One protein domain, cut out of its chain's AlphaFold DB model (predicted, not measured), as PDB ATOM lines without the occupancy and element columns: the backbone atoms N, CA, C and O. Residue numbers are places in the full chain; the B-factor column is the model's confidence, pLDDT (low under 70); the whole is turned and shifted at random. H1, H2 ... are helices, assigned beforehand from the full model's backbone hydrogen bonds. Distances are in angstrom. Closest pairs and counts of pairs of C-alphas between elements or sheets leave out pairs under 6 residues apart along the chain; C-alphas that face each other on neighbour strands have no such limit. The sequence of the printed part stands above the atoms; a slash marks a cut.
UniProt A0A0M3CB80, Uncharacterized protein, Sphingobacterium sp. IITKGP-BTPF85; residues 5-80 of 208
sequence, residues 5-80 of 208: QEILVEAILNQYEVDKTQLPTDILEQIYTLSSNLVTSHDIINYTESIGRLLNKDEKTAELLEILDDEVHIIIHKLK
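This is residues 5 to 80 of the 208 residues of an uncharacterized protein of Sphingobacterium sp. IITKGP-BTPF85 (UniProt A0A0M3CB80). Three helices, H2, H3 and H4, zigzag side by side as a staggered layer with H3 in the middle, and H1 crosses one face of it. Residues 73 to 80, of which 73 to 79 belong to H4, stand free and stick out as an arm. The printed part has 76 residues, with helices H1 to H4 in chain order and no named strand: all helix, only just compact, close to loose (radius of gyration of the C-alphas 13.3 A), spanning 45 by 25 by 16 A.

H1, residues 5 to 15, begins at C-alpha 5 (196.186, 170.368, 279.168) and measures 15.6 A. H2 is residues 25 to 33, 12.5 A; H3 residues 41 to 55, 21.2 A; H4 residues 58 to 79, 31.8 A, ending at C-alpha 79 (203.185, 189.691, 304.067).

H1 and H2 only just touch, with 3 pairs of C-alphas within 8 A, closest Val 9 and Ile 31, 7.5 A, at a steep tilt of 65 degrees. H1 and H3 are close but not clearly touching, Ile 12 to Thr 48 C-alphas 7.0 A. H2 and H3 form a helical hairpin, H3 touching with residues 51 to 55 alone; C-alphas of Ile 31 and Ile 51 are closest, 6.4 A, at a shallow tilt of 14 degrees. H3 and H4, also a hairpin, touch closest at C-alphas of Gly 52 and Thr 61, 5.2 A, at 9 degrees. H2 and H4 are apart. In H1 to H4 every O i to N i+4 pair is within hydrogen-bond range.

C-alphas 25 and 80 are farthest apart, 45.4 A. The printed part has no cut, no link is long, and no printed residue is under 70 in pLDDT.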
ATOM      1  N   GLN A   5     195.076 169.900 279.989       92.12
ATOM      2  CA  GLN A   5     196.186 170.368 279.168       92.12
ATOM      3  C   GLN A   5     195.707 171.240 277.999       92.12
ATOM      4  O   GLN A   5     196.314 172.269 277.729       92.12
ATOM      5  N   GLU A   6     194.613 170.871 277.329       93.06
ATOM      6  CA  GLU A   6     194.020 171.697 276.266       93.06
ATOM      7  C   GLU A   6     193.506 173.032 276.810       93.06
ATOM      8  O   GLU A   6     193.721 174.061 276.176       93.06
ATOM      9  N   ILE A   7     192.878 173.023 277.992       93.75
ATOM     10  CA  ILE A   7     192.400 174.241 278.662       93.75
ATOM     11  C   ILE A   7     193.582 175.146 279.027       93.75
ATOM     12  O   ILE A   7     193.540 176.337 278.737       93.75
ATOM     13  N   LEU A   8     194.647 174.586 279.613       95.81
ATOM     14  CA  LEU A   8     195.852 175.338 279.967       95.81
ATOM     15  C   LEU A   8     196.493 175.975 278.732       95.81
ATOM     16  O   LEU A   8     196.770 177.171 278.728       95.81
ATOM     17  N   VAL A   9     196.703 175.190 277.675       96.12
ATOM     18  CA  VAL A   9     197.289 175.689 276.425       96.12
ATOM     19  C   VAL A   9     196.432 176.809 275.845       96.12
ATOM     20  O   VAL A   9     196.961 177.857 275.492       96.12
ATOM     21  N   GLU A  10     195.115 176.626 275.782       95.56
ATOM     22  CA  GLU A  10     194.193 177.647 275.285       95.56
ATOM     23  C   GLU A  10     194.230 178.927 276.133       95.56
ATOM     24  O   GLU A  10     194.304 180.018 275.570       95.56
ATOM     25  N   ALA A  11     194.268 178.810 277.462       95.31
ATOM     26  CA  ALA A  11     194.385 179.951 278.365       95.31
ATOM     27  C   ALA A  11     195.676 180.750 278.119       95.31
ATOM     28  O   ALA A  11     195.615 181.969 277.947       95.31
ATOM     29  N   ILE A  12     196.831 180.082 278.024       96.38
ATOM     30  CA  ILE A  12     198.109 180.768 277.784       96.38
ATOM     31  C   ILE A  12     198.165 181.363 276.369       96.38
ATOM     32  O   ILE A  12     198.592 182.504 276.199       96.38
ATOM     33  N   LEU A  13     197.691 180.650 275.343       96.88
ATOM     34  CA  LEU A  13     197.645 181.182 273.974       96.88
ATOM     35  C   LEU A  13     196.776 182.441 273.867       96.88
ATOM     36  O   LEU A  13     197.154 183.379 273.164       96.88
ATOM     37  N   ASN A  14     195.666 182.502 274.606       96.25
ATOM     38  CA  ASN A  14     194.822 183.692 274.667       96.25
ATOM     39  C   ASN A  14     195.558 184.895 275.278       96.25
ATOM     40  O   ASN A  14     195.402 186.005 274.774       96.25
ATOM     41  N   GLN A  15     196.409 184.693 276.293       95.62
ATOM     42  CA  GLN A  15     197.256 185.762 276.853       95.62
ATOM     43  C   GLN A  15     198.287 186.279 275.837       95.62
ATOM     44  O   GLN A  15     198.624 187.463 275.820       95.62
ATOM     45  N   TYR A  16     198.749 185.401 274.945       96.62
ATOM     46  CA  TYR A  16     199.573 185.772 273.797       96.62
ATOM     47  C   TYR A  16     198.770 186.335 272.619       96.62
ATOM     48  O   TYR A  16     199.383 186.658 271.603       96.62
ATOM     49  N   GLU A  17     197.442 186.449 272.707       96.12
ATOM     50  CA  GLU A  17     196.563 186.864 271.603       96.12
ATOM     51  C   GLU A  17     196.750 185.985 270.351       96.12
ATOM     52  O   GLU A  17     196.833 186.465 269.217       96.12
ATOM     53  N   VAL A  18     196.906 184.675 270.557       96.06
ATOM     54  CA  VAL A  18     197.089 183.684 269.492       96.06
ATOM     55  C   VAL A  18     195.893 182.747 269.445       96.06
ATOM     56  O   VAL A  18     195.606 182.028 270.397       96.06
ATOM     57  N   ASP A  19     195.235 182.692 268.290       92.94
ATOM     58  CA  ASP A  19     194.230 181.671 268.011       92.94
ATOM     59  C   ASP A  19     194.920 180.332 267.710       92.94
ATOM     60  O   ASP A  19     195.667 180.200 266.735       92.94
ATOM     61  N   LYS A  20     194.633 179.314 268.532       91.19
ATOM     62  CA  LYS A  20     195.176 177.953 268.385       91.19
ATOM     63  C   LYS A  20     194.966 177.354 266.991       91.19
ATOM     64  O   LYS A  20     195.778 176.548 266.550       91.19
ATOM     65  N   THR A  21     193.892 177.730 266.293       90.31
ATOM     66  CA  THR A  21     193.560 177.204 264.958       90.31
ATOM     67  C   THR A  21     194.458 177.755 263.852       90.31
ATOM     68  O   THR A  21     194.508 177.188 262.762       90.31
ATOM     69  N   GLN A  22     195.183 178.839 264.135       91.56
ATOM     70  CA  GLN A  22     196.086 179.505 263.200       91.56
ATOM     71  C   GLN A  22     197.548 179.078 263.384       91.56
ATOM     72  O   GLN A  22     198.407 179.482 262.600       91.56
ATOM     73  N   LEU A  23     197.845 178.261 264.401       93.62
ATOM     74  CA  LEU A  23     199.197 177.787 264.664       93.62
ATOM     75  C   LEU A  23     199.605 176.643 263.724       93.62
ATOM     76  O   LEU A  23     198.803 175.740 263.462       93.62
ATOM     77  N   PRO A  24     200.870 176.623 263.263       95.75
ATOM     78  CA  PRO A  24     201.441 175.453 262.610       95.75
ATOM     79  C   PRO A  24     201.325 174.209 263.499       95.75
ATOM     80  O   PRO A  24     201.553 174.270 264.710       95.75
ATOM     81  N   THR A  25     200.976 173.070 262.896       94.69
ATOM     82  CA  THR A  25     200.743 171.814 263.626       94.69
ATOM     83  C   THR A  25     201.968 171.371 264.427       94.69
ATOM     84  O   THR A  25     201.821 170.921 265.556       94.69
ATOM     85  N   ASP A  26     203.172 171.563 263.894       96.06
ATOM     86  CA  ASP A  26     204.439 171.224 264.546       96.06
ATOM     87  C   ASP A  26     204.730 172.080 265.788       96.06
ATOM     88  O   ASP A  26     205.297 171.584 266.764       96.06
ATOM     89  N   ILE A  27     204.325 173.354 265.787       96.38
ATOM     90  CA  ILE A  27     204.424 174.225 266.966       96.38
ATOM     91  C   ILE A  27     203.415 173.785 268.023       96.38
ATOM     92  O   ILE A  27     203.760 173.668 269.198       96.38
ATOM     93  N   LEU A  28     202.181 173.495 267.609       95.12
ATOM     94  CA  LEU A  28     201.136 173.038 268.517       95.12
ATOM     95  C   LEU A  28     201.507 171.701 269.183       95.12
ATOM     96  O   LEU A  28     201.345 171.554 270.392       95.12
ATOM     97  N   GLU A  29     202.064 170.755 268.423       95.56
ATOM     98  CA  GLU A  29     202.596 169.496 268.955       95.56
ATOM     99  C   GLU A  29     203.692 169.746 269.995       95.56
ATOM    100  O   GLU A  29     203.632 169.173 271.079       95.56
ATOM    101  N   GLN A  30     204.644 170.646 269.722       96.81
ATOM    102  CA  GLN A  30     205.688 171.005 270.688       96.81
ATOM    103  C   GLN A  30     205.107 171.604 271.974       96.81
ATOM    104  O   GLN A  30     205.519 171.205 273.063       96.81
ATOM    105  N   ILE A  31     204.114 172.492 271.879       96.75
ATOM    106  CA  ILE A  31     203.437 173.053 273.059       96.75
ATOM    107  C   ILE A  31     202.805 171.935 273.903       96.75
ATOM    108  O   ILE A  31     202.976 171.908 275.121       96.75
ATOM    109  N   TYR A  32     202.147 170.959 273.273       95.75
ATOM    110  CA  TYR A  32     201.563 169.811 273.976       95.75
ATOM    111  C   TYR A  32     202.595 168.815 274.537       95.75
ATOM    112  O   TYR A  32     202.231 167.948 275.331       95.75
ATOM    113  N   THR A  33     203.880 168.927 274.190       95.56
ATOM    114  CA  THR A  33     204.944 168.149 274.856       95.56
ATOM    115  C   THR A  33     205.437 168.788 276.155       95.56
ATOM    116  O   THR A  33     206.106 168.118 276.942       95.56
ATOM    117  N   LEU A  34     205.107 170.062 276.407       95.38
ATOM    118  CA  LEU A  34     205.468 170.746 277.647       95.38
ATOM    119  C   LEU A  34     204.709 170.146 278.838       95.38
ATOM    120  O   LEU A  34     203.518 169.842 278.754       95.38
ATOM    121  N   SER A  35     205.402 170.008 279.972       91.94
ATOM    122  CA  SER A  35     204.806 169.504 281.211       91.94
ATOM    123  C   SER A  35     203.725 170.458 281.716       91.94
ATOM    124  O   SER A  35     204.015 171.612 282.014       91.94
ATOM    125  N   SER A  36     202.498 169.957 281.871       90.19
ATOM    126  CA  SER A  36     201.364 170.683 282.459       90.19
ATOM    127  C   SER A  36     201.220 170.475 283.973       90.19
ATOM    128  O   SER A  36     200.247 170.929 284.571       90.19
ATOM    129  N   ASN A  37     202.174 169.787 284.613       92.81
ATOM    130  CA  ASN A  37     202.211 169.642 286.068       92.81
ATOM    131  C   ASN A  37     202.816 170.898 286.711       92.81
ATOM    132  O   ASN A  37     204.003 170.914 287.039       92.81
ATOM    133  N   LEU A  38     202.015 171.958 286.815       96.75
ATOM    134  CA  LEU A  38     202.426 173.254 287.354       96.75
ATOM    135  C   LEU A  38     201.997 173.366 288.818       96.75
ATOM    136  O   LEU A  38     200.817 173.209 289.127       96.75
ATOM    137  N   VAL A  39     202.944 173.636 289.720       97.69
ATOM    138  CA  VAL A  39     202.667 173.744 291.164       97.69
ATOM    139  C   VAL A  39     203.161 175.074 291.722       97.69
ATOM    140  O   VAL A  39     202.427 175.757 292.429       97.69
ATOM    141  N   THR A  40     204.397 175.450 291.408       98.00
ATOM    142  CA  THR A  40     205.066 176.639 291.948       98.00
ATOM    143  C   THR A  40     205.032 177.803 290.966       98.00
ATOM    144  O   THR A  40     204.956 177.584 289.761       98.00
ATOM    145  N   SER A  41     205.200 179.042 291.446       96.88
ATOM    146  CA  SER A  41     205.315 180.221 290.567       96.88
ATOM    147  C   SER A  41     206.368 180.044 289.465       96.88
ATOM    148  O   SER A  41     206.152 180.454 288.330       96.88
ATOM    149  N   HIS A  42     207.476 179.362 289.775       97.00
ATOM    150  CA  HIS A  42     208.536 179.069 288.814       97.00
ATOM    151  C   HIS A  42     208.066 178.121 287.707       97.00
ATOM    152  O   HIS A  42     208.452 178.305 286.557       97.00
ATOM    153  N   ASP A  43     207.223 177.132 288.017       97.88
ATOM    154  CA  ASP A  43     206.664 176.236 287.002       97.88
ATOM    155  C   ASP A  43     205.769 177.018 286.031       97.88
ATOM    156  O   ASP A  43     205.911 176.867 284.818       97.88
ATOM    157  N   ILE A  44     204.903 177.900 286.552       97.75
ATOM    158  CA  ILE A  44     204.017 178.752 285.740       97.75
ATOM    159  C   ILE A  44     204.839 179.706 284.856       97.75
ATOM    160  O   ILE A  44     204.583 179.811 283.653       97.75
ATOM    161  N   ILE A  45     205.852 180.367 285.426       97.38
ATOM    162  CA  ILE A  45     206.761 181.274 284.706       97.38
ATOM    163  C   ILE A  45     207.501 180.524 283.590       97.38
ATOM    164  O   ILE A  45     207.446 180.934 282.432       97.38
ATOM    165  N   ASN A  46     208.115 179.380 283.901       97.69
ATOM    166  CA  ASN A  46     208.867 178.584 282.925       97.69
ATOM    167  C   ASN A  46     207.970 178.043 281.802       97.69
ATOM    168  O   ASN A  46     208.391 177.979 280.643       97.69
ATOM    169  N   TYR A  47     206.736 177.645 282.126       97.94
ATOM    170  CA  TYR A  47     205.758 177.195 281.138       97.94
ATOM    171  C   TYR A  47     205.379 178.333 280.181       97.94
ATOM    172  O   TYR A  47     205.416 178.159 278.960       97.94
ATOM    173  N   THR A  48     205.109 179.517 280.734       97.75
ATOM    174  CA  THR A  48     204.779 180.729 279.972       97.75
ATOM    175  C   THR A  48     205.937 181.159 279.071       97.75
ATOM    176  O   THR A  48     205.714 181.421 277.887       97.75
ATOM    177  N   GLU A  49     207.176 181.154 279.580       97.94
ATOM    178  CA  GLU A  49     208.388 181.452 278.801       97.94
ATOM    179  C   GLU A  49     208.582 180.446 277.655       97.94
ATOM    180  O   GLU A  49     208.876 180.824 276.519       97.94
ATOM    181  N   SER A  50     208.384 179.153 277.932       98.06
ATOM    182  CA  SER A  50     208.552 178.086 276.940       98.06
ATOM    183  C   SER A  50     207.576 178.234 275.774       98.06
ATOM    184  O   SER A  50     207.982 178.109 274.618       98.06
ATOM    185  N   ILE A  51     206.308 178.552 276.057       97.81
ATOM    186  CA  ILE A  51     205.315 178.844 275.016       97.81
ATOM    187  C   ILE A  51     205.704 180.110 274.248       97.81
ATOM    188  O   ILE A  51     205.720 180.089 273.020       97.81
ATOM    189  N   GLY A  52     206.088 181.182 274.943       97.75
ATOM    190  CA  GLY A  52     206.519 182.437 274.325       97.75
ATOM    191  C   GLY A  52     207.650 182.262 273.308       97.75
ATOM    192  O   GLY A  52     207.573 182.777 272.187       97.75
ATOM    193  N   ARG A  53     208.648 181.436 273.655       97.50
ATOM    194  CA  ARG A  53     209.756 181.055 272.766       97.50
ATOM    195  C   ARG A  53     209.278 180.268 271.545       97.50
ATOM    196  O   ARG A  53     209.712 180.564 270.437       97.50
ATOM    197  N   LEU A  54     208.383 179.292 271.720       97.88
ATOM    198  CA  LEU A  54     207.818 178.519 270.602       97.88
ATOM    199  C   LEU A  54     207.007 179.402 269.641       97.88
ATOM    200  O   LEU A  54     207.019 179.181 268.431       97.88
ATOM    201  N   LEU A  55     206.343 180.429 270.171       97.31
ATOM    202  CA  LEU A  55     205.575 181.403 269.396       97.31
ATOM    203  C   LEU A  55     206.434 182.520 268.781       97.31
ATOM    204  O   LEU A  55     205.920 183.283 267.964       97.31
ATOM    205  N   ASN A  56     207.716 182.628 269.150       96.88
ATOM    206  CA  ASN A  56     208.601 183.755 268.823       96.88
ATOM    207  C   ASN A  56     207.990 185.123 269.197       96.88
ATOM    208  O   ASN A  56     208.047 186.077 268.418       96.88
ATOM    209  N   LYS A  57     207.367 185.218 270.380       97.25
ATOM    210  CA  LYS A  57     206.728 186.442 270.893       97.25
ATOM    211  C   LYS A  57     207.506 187.042 272.069       97.25
ATOM    212  O   LYS A  57     206.944 187.221 273.145       97.25
ATOM    213  N   ASP A  58     208.786 187.358 271.874       96.88
ATOM    214  CA  ASP A  58     209.698 187.779 272.955       96.88
ATOM    215  C   ASP A  58     209.188 188.986 273.764       96.88
ATOM    216  O   ASP A  58     209.206 188.953 274.991       96.88
ATOM    217  N   GLU A  59     208.678 190.028 273.099       97.44
ATOM    218  CA  GLU A  59     208.173 191.239 273.769       97.44
ATOM    219  C   GLU A  59     206.953 190.937 274.650       97.44
ATOM    220  O   GLU A  59     206.943 191.272 275.832       97.44
ATOM    221  N   LYS A  60     205.959 190.220 274.106       97.94
ATOM    222  CA  LYS A  60     204.773 189.810 274.872       97.94
ATOM    223  C   LYS A  60     205.128 188.830 275.990       97.94
ATOM    224  O   LYS A  60     204.515 188.858 277.047       97.94
ATOM    225  N   THR A  61     206.127 187.978 275.766       98.38
ATOM    226  CA  THR A  61     206.638 187.062 276.793       98.38
ATOM    227  C   THR A  61     207.195 187.861 277.962       98.38
ATOM    228  O   THR A  61     206.801 187.616 279.092       98.38
ATOM    229  N   ALA A  62     208.054 188.851 277.701       98.25
ATOM    230  CA  ALA A  62     208.613 189.702 278.747       98.25
ATOM    231  C   ALA A  62     207.520 190.417 279.562       98.25
ATOM    232  O   ALA A  62     207.586 190.399 280.785       98.25
ATOM    233  N   GLU A  63     206.492 190.958 278.896       98.19
ATOM    234  CA  GLU A  63     205.334 191.587 279.553       98.19
ATOM    235  C   GLU A  63     204.592 190.608 280.482       98.19
ATOM    236  O   GLU A  63     204.336 190.918 281.643       98.19
ATOM    237  N   LEU A  64     204.265 189.404 279.996       98.00
ATOM    238  CA  LEU A  64     203.548 188.403 280.794       98.00
ATOM    239  C   LEU A  64     204.381 187.909 281.982       98.00
ATOM    240  O   LEU A  64     203.841 187.701 283.067       98.00
ATOM    241  N   LEU A  65     205.691 187.728 281.791       98.06
ATOM    242  CA  LEU A  65     206.586 187.315 282.867       98.06
ATOM    243  C   LEU A  65     206.729 188.399 283.940       98.06
ATOM    244  O   LEU A  65     206.750 188.056 285.118       98.06
ATOM    245  N   GLU A  66     206.781 189.676 283.553       98.00
ATOM    246  CA  GLU A  66     206.787 190.802 284.495       98.00
ATOM    247  C   GLU A  66     205.506 190.814 285.339       98.00
ATOM    248  O   GLU A  66     205.591 190.862 286.561       98.00
ATOM    249  N   ILE A  67     204.332 190.649 284.718       97.06
ATOM    250  CA  ILE A  67     203.043 190.581 285.431       97.06
ATOM    251  C   ILE A  67     203.013 189.424 286.441       97.06
ATOM    252  O   ILE A  67     202.615 189.612 287.592       97.06
ATOM    253  N   LEU A  68     203.416 188.221 286.017       97.38
ATOM    254  CA  LEU A  68     203.425 187.034 286.880       97.38
ATOM    255  C   LEU A  68     204.376 187.208 288.069       97.38
ATOM    256  O   LEU A  68     204.037 186.832 289.194       97.38
ATOM    257  N   ASP A  69     205.566 187.752 287.817       97.06
ATOM    258  CA  ASP A  69     206.582 187.942 288.846       97.06
ATOM    259  C   ASP A  69     206.181 189.044 289.832       97.06
ATOM    260  O   ASP A  69     206.262 188.834 291.047       97.06
ATOM    261  N   ASP A  70     205.677 190.174 289.335       97.25
ATOM    262  CA  ASP A  70     205.232 191.299 290.155       97.25
ATOM    263  C   ASP A  70     204.090 190.902 291.091       97.25
ATOM    264  O   ASP A  70     204.140 191.237 292.278       97.25
ATOM    265  N   GLU A  71     203.097 190.143 290.616       96.69
ATOM    266  CA  GLU A  71     201.954 189.760 291.451       96.69
ATOM    267  C   GLU A  71     202.396 188.890 292.638       96.69
ATOM    268  O   GLU A  71     202.082 189.168 293.802       96.69
ATOM    269  N   VAL A  72     203.235 187.883 292.373       97.56
ATOM    270  CA  VAL A  72     203.811 187.030 293.420       97.56
ATOM    271  C   VAL A  72     204.656 187.862 294.392       97.56
ATOM    272  O   VAL A  72     204.530 187.721 295.617       97.56
ATOM    273  N   HIS A  73     205.499 188.758 293.875       97.81
ATOM    274  CA  HIS A  73     206.376 189.589 294.692       97.81
ATOM    275  C   HIS A  73     205.610 190.573 295.572       97.81
ATOM    276  O   HIS A  73     205.956 190.723 296.750       97.81
ATOM    277  N   ILE A  74     204.567 191.226 295.057       97.44
ATOM    278  CA  ILE A  74     203.739 192.170 295.813       97.44
ATOM    279  C   ILE A  74     203.088 191.461 296.999       97.44
ATOM    280  O   ILE A  74     203.156 191.975 298.128       97.44
ATOM    281  N   ILE A  75     202.514 190.275 296.771       98.00
ATOM    282  CA  ILE A  75     201.860 189.494 297.823       98.00
ATOM    283  C   ILE A  75     202.873 189.109 298.906       98.00
ATOM    284  O   ILE A  75     202.698 189.449 300.084       98.00
ATOM    285  N   ILE A  76     203.986 188.480 298.520       96.62
ATOM    286  CA  ILE A  76     205.030 188.044 299.460       96.62
ATOM    287  C   ILE A  76     205.600 189.237 300.236       96.62
ATOM    288  O   ILE A  76     205.773 189.176 301.458       96.62
ATOM    289  N   HIS A  77     205.873 190.349 299.553       96.88
ATOM    290  CA  HIS A  77     206.480 191.526 300.157       96.88
ATOM    291  C   HIS A  77     205.570 192.185 301.198       96.88
ATOM    292  O   HIS A  77     206.051 192.572 302.268       96.88
ATOM    293  N   LYS A  78     204.263 192.311 300.927       96.56
ATOM    294  CA  LYS A  78     203.290 192.857 301.892       96.56
ATOM    295  C   LYS A  78     203.170 191.984 303.143       96.56
ATOM    296  O   LYS A  78     202.963 192.510 304.234       96.56
ATOM    297  N   LEU A  79     203.362 190.674 302.999       96.62
ATOM    298  CA  LEU A  79     203.185 189.691 304.067       96.62
ATOM    299  C   LEU A  79     204.473 189.324 304.822       96.62
ATOM    300  O   LEU A  79     204.410 188.597 305.814       96.62
ATOM    301  N   LYS A  80     205.640 189.843 304.414       94.25
ATOM    302  CA  LYS A  80     206.963 189.461 304.955       94.25
ATOM    303  C   LYS A  80     207.152 189.665 306.463       94.25
ATOM    304  O   LYS A  80     208.066 189.089 307.044       94.25
TER     305      LYS A  80